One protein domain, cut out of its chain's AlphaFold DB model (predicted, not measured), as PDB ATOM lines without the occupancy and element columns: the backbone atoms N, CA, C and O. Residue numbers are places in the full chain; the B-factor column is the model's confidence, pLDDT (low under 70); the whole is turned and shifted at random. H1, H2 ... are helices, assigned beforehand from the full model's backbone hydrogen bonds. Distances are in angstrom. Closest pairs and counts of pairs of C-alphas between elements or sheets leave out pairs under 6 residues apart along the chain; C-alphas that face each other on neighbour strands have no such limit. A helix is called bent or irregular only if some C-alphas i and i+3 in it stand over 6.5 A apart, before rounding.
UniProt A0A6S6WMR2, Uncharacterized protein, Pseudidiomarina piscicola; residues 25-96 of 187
ATOM      1  N   LEU A  25     -13.665  40.324  13.926       93.31
ATOM      2  CA  LEU A  25     -12.485  40.579  13.081       93.31
ATOM      3  C   LEU A  25     -12.793  40.587  11.578       93.31
ATOM      4  O   LEU A  25     -12.149  41.322  10.821       93.31
ATOM      5  N   PHE A  26     -13.763  39.778  11.151       94.19
ATOM      6  CA  PHE A  26     -14.135  39.576   9.749       94.19
ATOM      7  C   PHE A  26     -15.637  39.819   9.499       94.19
ATOM      8  O   PHE A  26     -16.308  38.970   8.903       94.19
ATOM      9  N   PRO A  27     -16.202  40.965   9.936       93.25
ATOM     10  CA  PRO A  27     -17.632  41.250   9.802       93.25
ATOM     11  C   PRO A  27     -18.114  41.237   8.343       93.25
ATOM     12  O   PRO A  27     -19.253  40.859   8.082       93.25
ATOM     13  N   GLU A  28     -17.240  41.563   7.387       92.38
ATOM     14  CA  GLU A  28     -17.509  41.538   5.945       92.38
ATOM     15  C   GLU A  28     -18.012  40.181   5.438       92.38
ATOM     16  O   GLU A  28     -18.762  40.111   4.464       92.38
ATOM     17  N   GLU A  29     -17.623  39.083   6.094       92.00
ATOM     18  CA  GLU A  29     -18.022  37.735   5.683       92.00
ATOM     19  C   GLU A  29     -19.500  37.469   5.996       92.00
ATOM     20  O   GLU A  29     -20.075  36.502   5.497       92.00
ATOM     21  N   TYR A  30     -20.128  38.357   6.770       90.56
ATOM     22  CA  TYR A  30     -21.534  38.324   7.150       90.56
ATOM     23  C   TYR A  30     -22.376  39.396   6.450       90.56
ATOM     24  O   TYR A  30     -23.597  39.380   6.606       90.56
ATOM     25  N   ASP A  31     -21.782  40.267   5.625       87.44
ATOM     26  CA  ASP A  31     -22.506  41.348   4.932       87.44
ATOM     27  C   ASP A  31     -23.652  40.809   4.057       87.44
ATOM     28  O   ASP A  31     -24.694  41.450   3.921       87.44
ATOM     29  N   PHE A  32     -23.520  39.579   3.545       87.81
ATOM     30  CA  PHE A  32     -24.570  38.917   2.767       87.81
ATOM     31  C   PHE A  32     -25.886  38.721   3.537       87.81
ATOM     32  O   PHE A  32     -26.940  38.552   2.926       87.81
ATOM     33  N   MET A  33     -25.851  38.721   4.873       89.00
ATOM     34  CA  MET A  33     -27.059  38.638   5.697       89.00
ATOM     35  C   MET A  33     -27.926  39.900   5.578       89.00
ATOM     36  O   MET A  33     -29.122  39.840   5.862       89.00
ATOM     37  N   GLY A  34     -27.336  41.020   5.148       86.06
ATOM     38  CA  GLY A  34     -28.014  42.280   4.856       86.06
ATOM     39  C   GLY A  34     -28.232  42.552   3.364       86.06
ATOM     40  O   GLY A  34     -28.711  43.633   3.027       86.06
ATOM     41  N   ASP A  35     -27.889  41.612   2.475       89.38
ATOM     42  CA  ASP A  35     -28.002  41.802   1.026       89.38
ATOM     43  C   ASP A  35     -29.453  42.087   0.604       89.38
ATOM     44  O   ASP A  35     -30.409  41.414   1.015       89.38
ATOM     45  N   SER A  36     -29.621  43.025  -0.328       94.00
ATOM     46  CA  SER A  36     -30.871  43.137  -1.072       94.00
ATOM     47  C   SER A  36     -31.043  41.959  -2.046       94.00
ATOM     48  O   SER A  36     -30.120  41.197  -2.342       94.00
ATOM     49  N   ILE A  37     -32.234  41.832  -2.646       93.19
ATOM     50  CA  ILE A  37     -32.469  40.849  -3.722       93.19
ATOM     51  C   ILE A  37     -31.499  41.063  -4.899       93.19
ATOM     52  O   ILE A  37     -31.176  40.097  -5.596       93.19
ATOM     53  N   SER A  38     -31.067  42.305  -5.151       92.62
ATOM     54  CA  SER A  38     -30.103  42.613  -6.214       92.62
ATOM     55  C   SER A  38     -28.713  42.102  -5.850       92.62
ATOM     56  O   SER A  38     -28.151  41.310  -6.601       92.62
ATOM     57  N   ASP A  39     -28.224  42.451  -4.661       91.88
ATOM     58  CA  ASP A  39     -26.880  42.083  -4.193       91.88
ATOM     59  C   ASP A  39     -26.713  40.561  -4.131       91.88
ATOM     60  O   ASP A  39     -25.744  39.999  -4.645       91.88
ATOM     61  N   ALA A  40     -27.739  39.860  -3.637       90.50
ATOM     62  CA  ALA A  40     -27.752  38.403  -3.606       90.50
ATOM     63  C   ALA A  40     -27.696  37.772  -5.013       90.50
ATOM     64  O   ALA A  40     -27.149  36.680  -5.189       90.50
ATOM     65  N   LYS A  41     -28.273  38.421  -6.038       92.25
ATOM     66  CA  LYS A  41     -28.176  37.959  -7.436       92.25
ATOM     67  C   LYS A  41     -26.795  38.227  -8.021       92.25
ATOM     68  O   LYS A  41     -26.310  37.382  -8.773       92.25
ATOM     69  N   ASP A  42     -26.178  39.348  -7.675       91.94
ATOM     70  CA  ASP A  42     -24.831  39.687  -8.127       91.94
ATOM     71  C   ASP A  42     -23.799  38.724  -7.529       91.94
ATOM     72  O   ASP A  42     -23.040  38.112  -8.287       91.94
ATOM     73  N   ARG A  43     -23.887  38.397  -6.230       87.69
ATOM     74  CA  ARG A  43     -23.047  37.346  -5.622       87.69
ATOM     75  C   ARG A  43     -23.206  35.988  -6.302       87.69
ATOM     76  O   ARG A  43     -22.215  35.314  -6.564       87.69
ATOM     77  N   ARG A  44     -24.435  35.586  -6.663       87.94
ATOM     78  CA  ARG A  44     -24.688  34.333  -7.417       87.94
ATOM     79  C   ARG A  44     -24.033  34.313  -8.798       87.94
ATOM     80  O   ARG A  44     -23.828  33.237  -9.350       87.94
ATOM     81  N   ARG A  45     -23.728  35.483  -9.362       90.38
ATOM     82  CA  ARG A  45     -22.985  35.643 -10.619       90.38
ATOM     83  C   ARG A  45     -21.476  35.768 -10.400       90.38
ATOM     84  O   ARG A  45     -20.750  35.948 -11.371       90.38
ATOM     85  N   GLY A  46     -21.007  35.664  -9.156       88.50
ATOM     86  CA  GLY A  46     -19.608  35.854  -8.791       88.50
ATOM     87  C   GLY A  46     -19.175  37.321  -8.766       88.50
ATOM     88  O   GLY A  46     -17.984  37.589  -8.870       88.50
ATOM     89  N   ILE A  47     -20.127  38.254  -8.674       88.19
ATOM     90  CA  ILE A  47     -19.875  39.695  -8.606       88.19
ATOM     91  C   ILE A  47     -19.995  40.118  -7.144       88.19
ATOM     92  O   ILE A  47     -21.040  39.921  -6.526       88.19
ATOM     93  N   ASN A  48     -18.932  40.691  -6.588       88.81
ATOM     94  CA  ASN A  48     -18.962  41.278  -5.256       88.81
ATOM     95  C   ASN A  48     -19.817  42.566  -5.264       88.81
ATOM     96  O   ASN A  48     -19.435  43.517  -5.948       88.81
ATOM     97  N   PRO A  49     -20.942  42.628  -4.523       89.19
ATOM     98  CA  PRO A  49     -21.786  43.823  -4.453       89.19
ATOM     99  C   PRO A  49     -21.163  44.935  -3.595       89.19
ATOM    100  O   PRO A  49     -21.640  46.069  -3.602       89.19
ATOM    101  N   MET A  50     -20.101  44.629  -2.841       89.69
ATOM    102  CA  MET A  50     -19.392  45.616  -2.034       89.69
ATOM    103  C   MET A  50     -18.625  46.601  -2.916       89.69
ATOM    104  O   MET A  50     -18.055  46.234  -3.945       89.69
ATOM    105  N   SER A  51     -18.552  47.857  -2.473       91.94
ATOM    106  CA  SER A  51     -17.765  48.876  -3.163       91.94
ATOM    107  C   SER A  51     -16.282  48.499  -3.215       91.94
ATOM    108  O   SER A  51     -15.750  47.806  -2.338       91.94
ATOM    109  N   GLU A  52     -15.593  48.989  -4.243       92.88
ATOM    110  CA  GLU A  52     -14.150  48.793  -4.387       92.88
ATOM    111  C   GLU A  52     -13.385  49.410  -3.207       92.88
ATOM    112  O   GLU A  52     -12.483  48.784  -2.657       92.88
ATOM    113  N   GLU A  53     -13.796  50.599  -2.752       94.94
ATOM    114  CA  GLU A  53     -13.207  51.271  -1.589       94.94
ATOM    115  C   GLU A  53     -13.306  50.412  -0.320       94.94
ATOM    116  O   GLU A  53     -12.299  50.182   0.357       94.94
ATOM    117  N   TYR A  54     -14.497  49.885  -0.018       93.06
ATOM    118  CA  TYR A  54     -14.700  49.027   1.148       93.06
ATOM    119  C   TYR A  54     -13.908  47.722   1.029       93.06
ATOM    120  O   TYR A  54     -13.209  47.333   1.966       93.06
ATOM    121  N   THR A  55     -13.928  47.097  -0.150       93.50
ATOM    122  CA  THR A  55     -13.176  45.866  -0.428       93.50
ATOM    123  C   THR A  55     -11.668  46.079  -0.256       93.50
ATOM    124  O   THR A  55     -10.991  45.243   0.341       93.50
ATOM    125  N   ASN A  56     -11.129  47.216  -0.702       94.94
ATOM    126  CA  ASN A  56      -9.718  47.562  -0.535       94.94
ATOM    127  C   ASN A  56      -9.343  47.759   0.936       94.94
ATOM    128  O   ASN A  56      -8.334  47.209   1.384       94.94
ATOM    129  N   LYS A  57     -10.172  48.483   1.698       95.81
ATOM    130  CA  LYS A  57      -9.987  48.685   3.143       95.81
ATOM    131  C   LYS A  57      -9.980  47.358   3.904       95.81
ATOM    132  O   LYS A  57      -9.096  47.116   4.723       95.81
ATOM    133  N   VAL A  58     -10.948  46.489   3.623       94.81
ATOM    134  CA  VAL A  58     -11.066  45.171   4.256       94.81
ATOM    135  C   VAL A  58      -9.886  44.277   3.888       94.81
ATOM    136  O   VAL A  58      -9.263  43.689   4.769       94.81
ATOM    137  N   ASN A  59      -9.518  44.212   2.608       94.94
ATOM    138  CA  ASN A  59      -8.385  43.407   2.155       94.94
ATOM    139  C   ASN A  59      -7.058  43.873   2.756       94.94
ATOM    140  O   ASN A  59      -6.188  43.044   3.013       94.94
ATOM    141  N   GLU A  60      -6.900  45.172   3.007       96.06
ATOM    142  CA  GLU A  60      -5.737  45.688   3.719       96.06
ATOM    143  C   GLU A  60      -5.689  45.198   5.168       96.06
ATOM    144  O   GLU A  60      -4.673  44.646   5.589       96.06
ATOM    145  N   ARG A  61      -6.807  45.277   5.903       94.94
ATOM    146  CA  ARG A  61      -6.894  44.705   7.256       94.94
ATOM    147  C   ARG A  61      -6.598  43.202   7.249       94.94
ATOM    148  O   ARG A  61      -5.816  42.731   8.066       94.94
ATOM    149  N   ARG A  62      -7.167  42.441   6.304       95.19
ATOM    150  CA  ARG A  62      -6.911  40.992   6.172       95.19
ATOM    151  C   ARG A  62      -5.423  40.701   5.957       95.19
ATOM    152  O   ARG A  62      -4.878  39.847   6.651       95.19
ATOM    153  N   ARG A  63      -4.738  41.466   5.095       94.62
ATOM    154  CA  ARG A  63      -3.283  41.349   4.884       94.62
ATOM    155  C   ARG A  63      -2.477  41.610   6.155       94.62
ATOM    156  O   ARG A  63      -1.543  40.860   6.422       94.62
ATOM    157  N   GLN A  64      -2.845  42.618   6.946       94.88
ATOM    158  CA  GLN A  64      -2.178  42.922   8.221       94.88
ATOM    159  C   GLN A  64      -2.308  41.776   9.235       94.88
ATOM    160  O   GLN A  64      -1.372  41.507   9.982       94.88
ATOM    161  N   LEU A  65      -3.430  41.051   9.205       93.75
ATOM    162  CA  LEU A  65      -3.657  39.849  10.016       93.75
ATOM    163  C   LEU A  65      -2.999  38.585   9.423       93.75
ATOM    164  O   LEU A  65      -3.050  37.521  10.036       93.75
ATOM    165  N   GLY A  66      -2.386  38.663   8.237       94.00
ATOM    166  CA  GLY A  66      -1.834  37.503   7.530       94.00
ATOM    167  C   GLY A  66      -2.895  36.597   6.891       94.00
ATOM    168  O   GLY A  66      -2.615  35.434   6.607       94.00
ATOM    169  N   VAL A  67      -4.104  37.116   6.666       94.56
ATOM    170  CA  VAL A  67      -5.232  36.417   6.038       94.56
ATOM    171  C   VAL A  67      -5.364  36.837   4.571       94.56
ATOM    172  O   VAL A  67      -5.171  37.999   4.210       94.56
ATOM    173  N   SER A  68      -5.711  35.882   3.705       93.00
ATOM    174  CA  SER A  68      -5.911  36.127   2.275       93.00
ATOM    175  C   SER A  68      -7.009  37.172   2.008       93.00
ATOM    176  O   SER A  68      -8.016  37.195   2.722       93.00
ATOM    177  N   PRO A  69      -6.866  38.007   0.960       93.62
ATOM    178  CA  PRO A  69      -7.936  38.883   0.482       93.62
ATOM    179  C   PRO A  69      -9.223  38.123   0.132       93.62
ATOM    180  O   PRO A  69      -9.192  36.925  -0.159       93.62
ATOM    181  N   LEU A  70     -10.345  38.841   0.104       91.00
ATOM    182  CA  LEU A  70     -11.622  38.325  -0.383       91.00
ATOM    183  C   LEU A  70     -11.539  37.934  -1.866       91.00
ATOM    184  O   LEU A  70     -10.833  38.564  -2.659       91.00
ATOM    185  N   GLY A  71     -12.305  36.911  -2.245       86.25
ATOM    186  CA  GLY A  71     -12.505  36.527  -3.638       86.25
ATOM    187  C   GLY A  71     -13.349  37.535  -4.426       86.25
ATOM    188  O   GLY A  71     -13.923  38.474  -3.874       86.25
ATOM    189  N   GLY A  72     -13.472  37.310  -5.738       83.00
ATOM    190  CA  GLY A  72     -14.247  38.175  -6.643       83.00
ATOM    191  C   GLY A  72     -15.749  38.261  -6.333       83.00
ATOM    192  O   GLY A  72     -16.398  39.207  -6.762       83.00
ATOM    193  N   ASP A  73     -16.283  37.323  -5.548       82.38
ATOM    194  CA  ASP A  73     -17.658  37.298  -5.033       82.38
ATOM    195  C   ASP A  73     -17.792  37.867  -3.606       82.38
ATOM    196  O   ASP A  73     -18.874  37.833  -3.009       82.38
ATOM    197  N   GLY A  74     -16.693  38.387  -3.049       82.50
ATOM    198  CA  GLY A  74     -16.642  38.965  -1.711       82.50
ATOM    199  C   GLY A  74     -16.574  37.939  -0.578       82.50
ATOM    200  O   GLY A  74     -16.848  38.308   0.558       82.50
ATOM    201  N   GLN A  75     -16.242  36.671  -0.856       82.44
ATOM    202  CA  GLN A  75     -16.142  35.611   0.160       82.44
ATOM    203  C   GLN A  75     -14.690  35.204   0.450       82.44
ATOM    204  O   GLN A  75     -13.838  35.262  -0.441       82.44
ATOM    205  N   ASP A  76     -14.414  34.716   1.666       82.81
ATOM    206  CA  ASP A  76     -13.165  34.001   1.957       82.81
ATOM    207  C   ASP A  76     -13.154  32.643   1.245       82.81
ATOM    208  O   ASP A  76     -14.115  31.874   1.292       82.81
ATOM    209  N   LYS A  77     -12.053  32.343   0.557       76.88
ATOM    210  CA  LYS A  77     -11.870  31.106  -0.213       76.88
ATOM    211  C   LYS A  77     -10.913  30.120   0.444       76.88
ATOM    212  O   LYS A  77     -10.856  28.976   0.003       76.88
ATOM    213  N   ALA A  78     -10.160  30.543   1.459       76.88
ATOM    214  CA  ALA A  78      -9.027  29.779   1.978       76.88
ATOM    215  C   ALA A  78      -9.180  29.338   3.443       76.88
ATOM    216  O   ALA A  78      -8.218  28.824   4.002       76.88
ATOM    217  N   ALA A  79     -10.345  29.555   4.065       79.00
ATOM    218  CA  ALA A  79     -10.592  29.331   5.499       79.00
ATOM    219  C   ALA A  79      -9.618  30.073   6.444       79.00
ATOM    220  O   ALA A  79      -9.622  29.839   7.652       79.00
ATOM    221  N   GLY A  80      -8.818  31.004   5.913       88.62
ATOM    222  CA  GLY A  80      -7.775  31.693   6.663       88.62
ATOM    223  C   GLY A  80      -8.344  32.584   7.762       88.62
ATOM    224  O   GLY A  80      -7.732  32.696   8.820       88.62
ATOM    225  N   SER A  81      -9.531  33.168   7.558       93.31
ATOM    226  CA  SER A  81     -10.201  33.949   8.604       93.31
ATOM    227  C   SER A  81     -10.687  33.070   9.758       93.31
ATOM    228  O   SER A  81     -10.511  33.424  10.924       93.31
ATOM    229  N   SER A  82     -11.245  31.893   9.452       92.94
ATOM    230  CA  SER A  82     -11.689  30.906  10.446       92.94
ATOM    231  C   SER A  82     -10.522  30.395  11.290       92.94
ATOM    232  O   SER A  82     -10.645  30.324  12.515       92.94
ATOM    233  N   ASP A  83      -9.399  30.053  10.658       94.19
ATOM    234  CA  ASP A  83      -8.212  29.547  11.354       94.19
ATOM    235  C   ASP A  83      -7.564  30.638  12.213       94.19
ATOM    236  O   ASP A  83      -7.169  30.387  13.356       94.19
ATOM    237  N   TYR A  84      -7.520  31.875  11.704       94.88
ATOM    238  CA  TYR A  84      -7.067  33.028  12.477       94.88
ATOM    239  C   TYR A  84      -7.951  33.250  13.710       94.88
ATOM    240  O   TYR A  84      -7.441  33.356  14.825       94.88
ATOM    241  N   ALA A  85      -9.275  33.255  13.537       95.00
ATOM    242  CA  ALA A  85     -10.215  33.430  14.637       95.00
ATOM    243  C   ALA A  85     -10.123  32.302  15.672       95.00
ATOM    244  O   ALA A  85     -10.207  32.562  16.870       95.00
ATOM    245  N   GLU A  86      -9.907  31.056  15.241       95.44
ATOM    246  CA  GLU A  86      -9.692  29.931  16.155       95.44
ATOM    247  C   GLU A  86      -8.399  30.087  16.962       95.44
ATOM    248  O   GLU A  86      -8.402  29.845  18.170       95.44
ATOM    249  N   LYS A  87      -7.315  30.537  16.322       95.44
ATOM    250  CA  LYS A  87      -6.045  30.809  17.002       95.44
ATOM    251  C   LYS A  87      -6.202  31.887  18.074       95.44
ATOM    252  O   LYS A  87      -5.764  31.668  19.200       95.44
ATOM    253  N   ILE A  88      -6.830  33.015  17.739       94.94
ATOM    254  CA  ILE A  88      -7.083  34.097  18.699       94.94
ATOM    255  C   ILE A  88      -7.999  33.602  19.822       94.94
ATOM    256  O   ILE A  88      -7.643  33.723  20.988       94.94
ATOM    257  N   ALA A  89      -9.117  32.942  19.503       94.69
ATOM    258  CA  ALA A  89     -10.025  32.400  20.513       94.69
ATOM    259  C   ALA A  89      -9.321  31.447  21.492       94.69
ATOM    260  O   ALA A  89      -9.575  31.506  22.691       94.69
ATOM    261  N   GLN A  90      -8.414  30.593  21.007       95.19
ATOM    262  CA  GLN A  90      -7.637  29.695  21.859       95.19
ATOM    263  C   GLN A  90      -6.635  30.446  22.751       95.19
ATOM    264  O   GLN A  90      -6.444  30.059  23.904       95.19
ATOM    265  N   GLN A  91      -5.994  31.496  22.230       94.38
ATOM    266  CA  GLN A  91      -5.075  32.340  22.997       94.38
ATOM    267  C   GLN A  91      -5.810  33.077  24.118       94.38
ATOM    268  O   GLN A  91      -5.373  33.024  25.264       94.38
ATOM    269  N   GLU A  92      -6.944  33.700  23.807       93.38
ATOM    270  CA  GLU A  92      -7.742  34.440  24.788       93.38
ATOM    271  C   GLU A  92      -8.376  33.513  25.825       93.38
ATOM    272  O   GLU A  92      -8.348  33.807  27.017       93.38
ATOM    273  N   LEU A  93      -8.848  32.334  25.406       94.56
ATOM    274  CA  LEU A  93      -9.353  31.323  26.333       94.56
ATOM    275  C   LEU A  93      -8.271  30.858  27.319       94.56
ATOM    276  O   LEU A  93      -8.561  30.705  28.500       94.56
ATOM    277  N   SER A  94      -7.031  30.669  26.852       93.81
ATOM    278  CA  SER A  94      -5.908  30.271  27.712       93.81
ATOM    279  C   SER A  94      -5.506  31.371  28.696       93.81
ATOM    280  O   SER A  94      -5.208  31.071  29.845       93.81
ATOM    281  N   LYS A  95      -5.532  32.646  28.287       92.50
ATOM    282  CA  LYS A  95      -5.289  33.780  29.197       92.50
ATOM    283  C   LYS A  95      -6.389  33.921  30.254       92.50
ATOM    284  O   LYS A  95      -6.123  34.378  31.359       92.50
ATOM    285  N   ALA A  96      -7.621  33.560  29.898       93.25
ATOM    286  CA  ALA A  96      -8.792  33.678  30.756       93.25
ATOM    287  C   ALA A  96      -8.969  32.513  31.746       93.25
ATOM    288  O   ALA A  96      -9.841  32.606  32.606       93.25
TER     289      ALA A  96
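What this domain is: This is residues 25 to 96 of the 187 residues of an uncharacterized protein of Pseudidiomarina piscicola (UniProt A0A6S6WMR2). One long helix, H4, sticks out with its residues 86 to 95 from one end of a small body in which three shorter helices and a long loop are loosely arranged; the body is 32 A long, and with this arm the whole is a rod of 44 A. The loop of residues 65 to 79 lies on one side of the body: it folds back from the end of H3 towards the end of the body where H2 lies, turns there and returns to the start of H4; no helix clearly touches another. The printed part has 72 residues with four named helices, in the order H1, H2, H3, H4 along the chain, and no named strand; the class is all helix. It is only just loose, close to compact, with a radius of gyration of the C-alphas of 13.8 A, and it spans 44 by 21 by 18 A.

Where its parts are: The longest helix, H4, takes up residues 80 to 95 and measures 22.8 A from first to last C-alpha. It begins at C-alpha 80, at (-7.775, 31.693, 6.663), and ends at C-alpha 95, at (-5.289, 33.780, 29.197); it runs almost wholly along z. H3, residues 52 to 64, is 18.4 A long and has 13 residues. H1, residues 27 to 34, measures 11.5 A and begins at C-alpha 27, at (-17.632, 41.250, 9.802). H1 is irregular: C-alphas 29 and 32 are 7.3 A apart, where about 5 A is found in a regular helix, and its line is a rough one. H2, residues 37 to 44, also has eight residues and measures 10.8 A. Residues 65 to 79, from Leu 65 to Ala 79, form a stretch of 15 residues with no named element, and their C-alphas lie 5 to 13 A from the mean of the C-alphas.

How they stand to each other: H4 is apart from H1 and from H2. It is also apart from H3, but only just, with a closest distance between C-alphas of 8.1 A. H3 and H1 are close but not clearly touching, with 1 pair of C-alphas within 8 A; the closest C-alphas, those of Val 58 and Glu 28, are 7.6 A apart. Their lines stand at a steep tilt of 36 degrees, only just steep, and they run opposite ways. H1 and H2 are near each other, close but not clearly touching, with 2 pairs of C-alphas within 8 A. Their closest C-alphas, those of Phe 32 and Ala 40, are 7.1 A apart, and the centres of the two helices are 12.8 A apart. They stand at a steep tilt of 50 degrees and run opposite ways. H2 and H3 are apart. In H2, H3 and H4 every O i to N i+4 pair is within hydrogen-bond range. In H1, 0 of 4 such pairs are within range, while 4 of its 5 O i to N i+3 pairs are.

The domain as a whole: The two C-alphas farthest apart, those of Ser 38 and Lys 95, are 44.1 A apart, while those of the first and last printed residues, Leu 25 and Ala 96, are 19.3 A apart. Residues 86 to 96, of which 86 to 95 belong to H4, stand free. Without them the body has 61 residues, spans 32 by 22 by 17 A and has a radius of gyration of 11.3 A. The link from H1 to H2 is tight, with 2 residues; that from H2 to H3 is short, with 7; that from H3 to H4 is long, with 15. The printed part, residues 25 to 96 of a full chain of 187 residues, has no cut. The mean pLDDT of the printed part of this model is 91.2, and no printed residue is under 70.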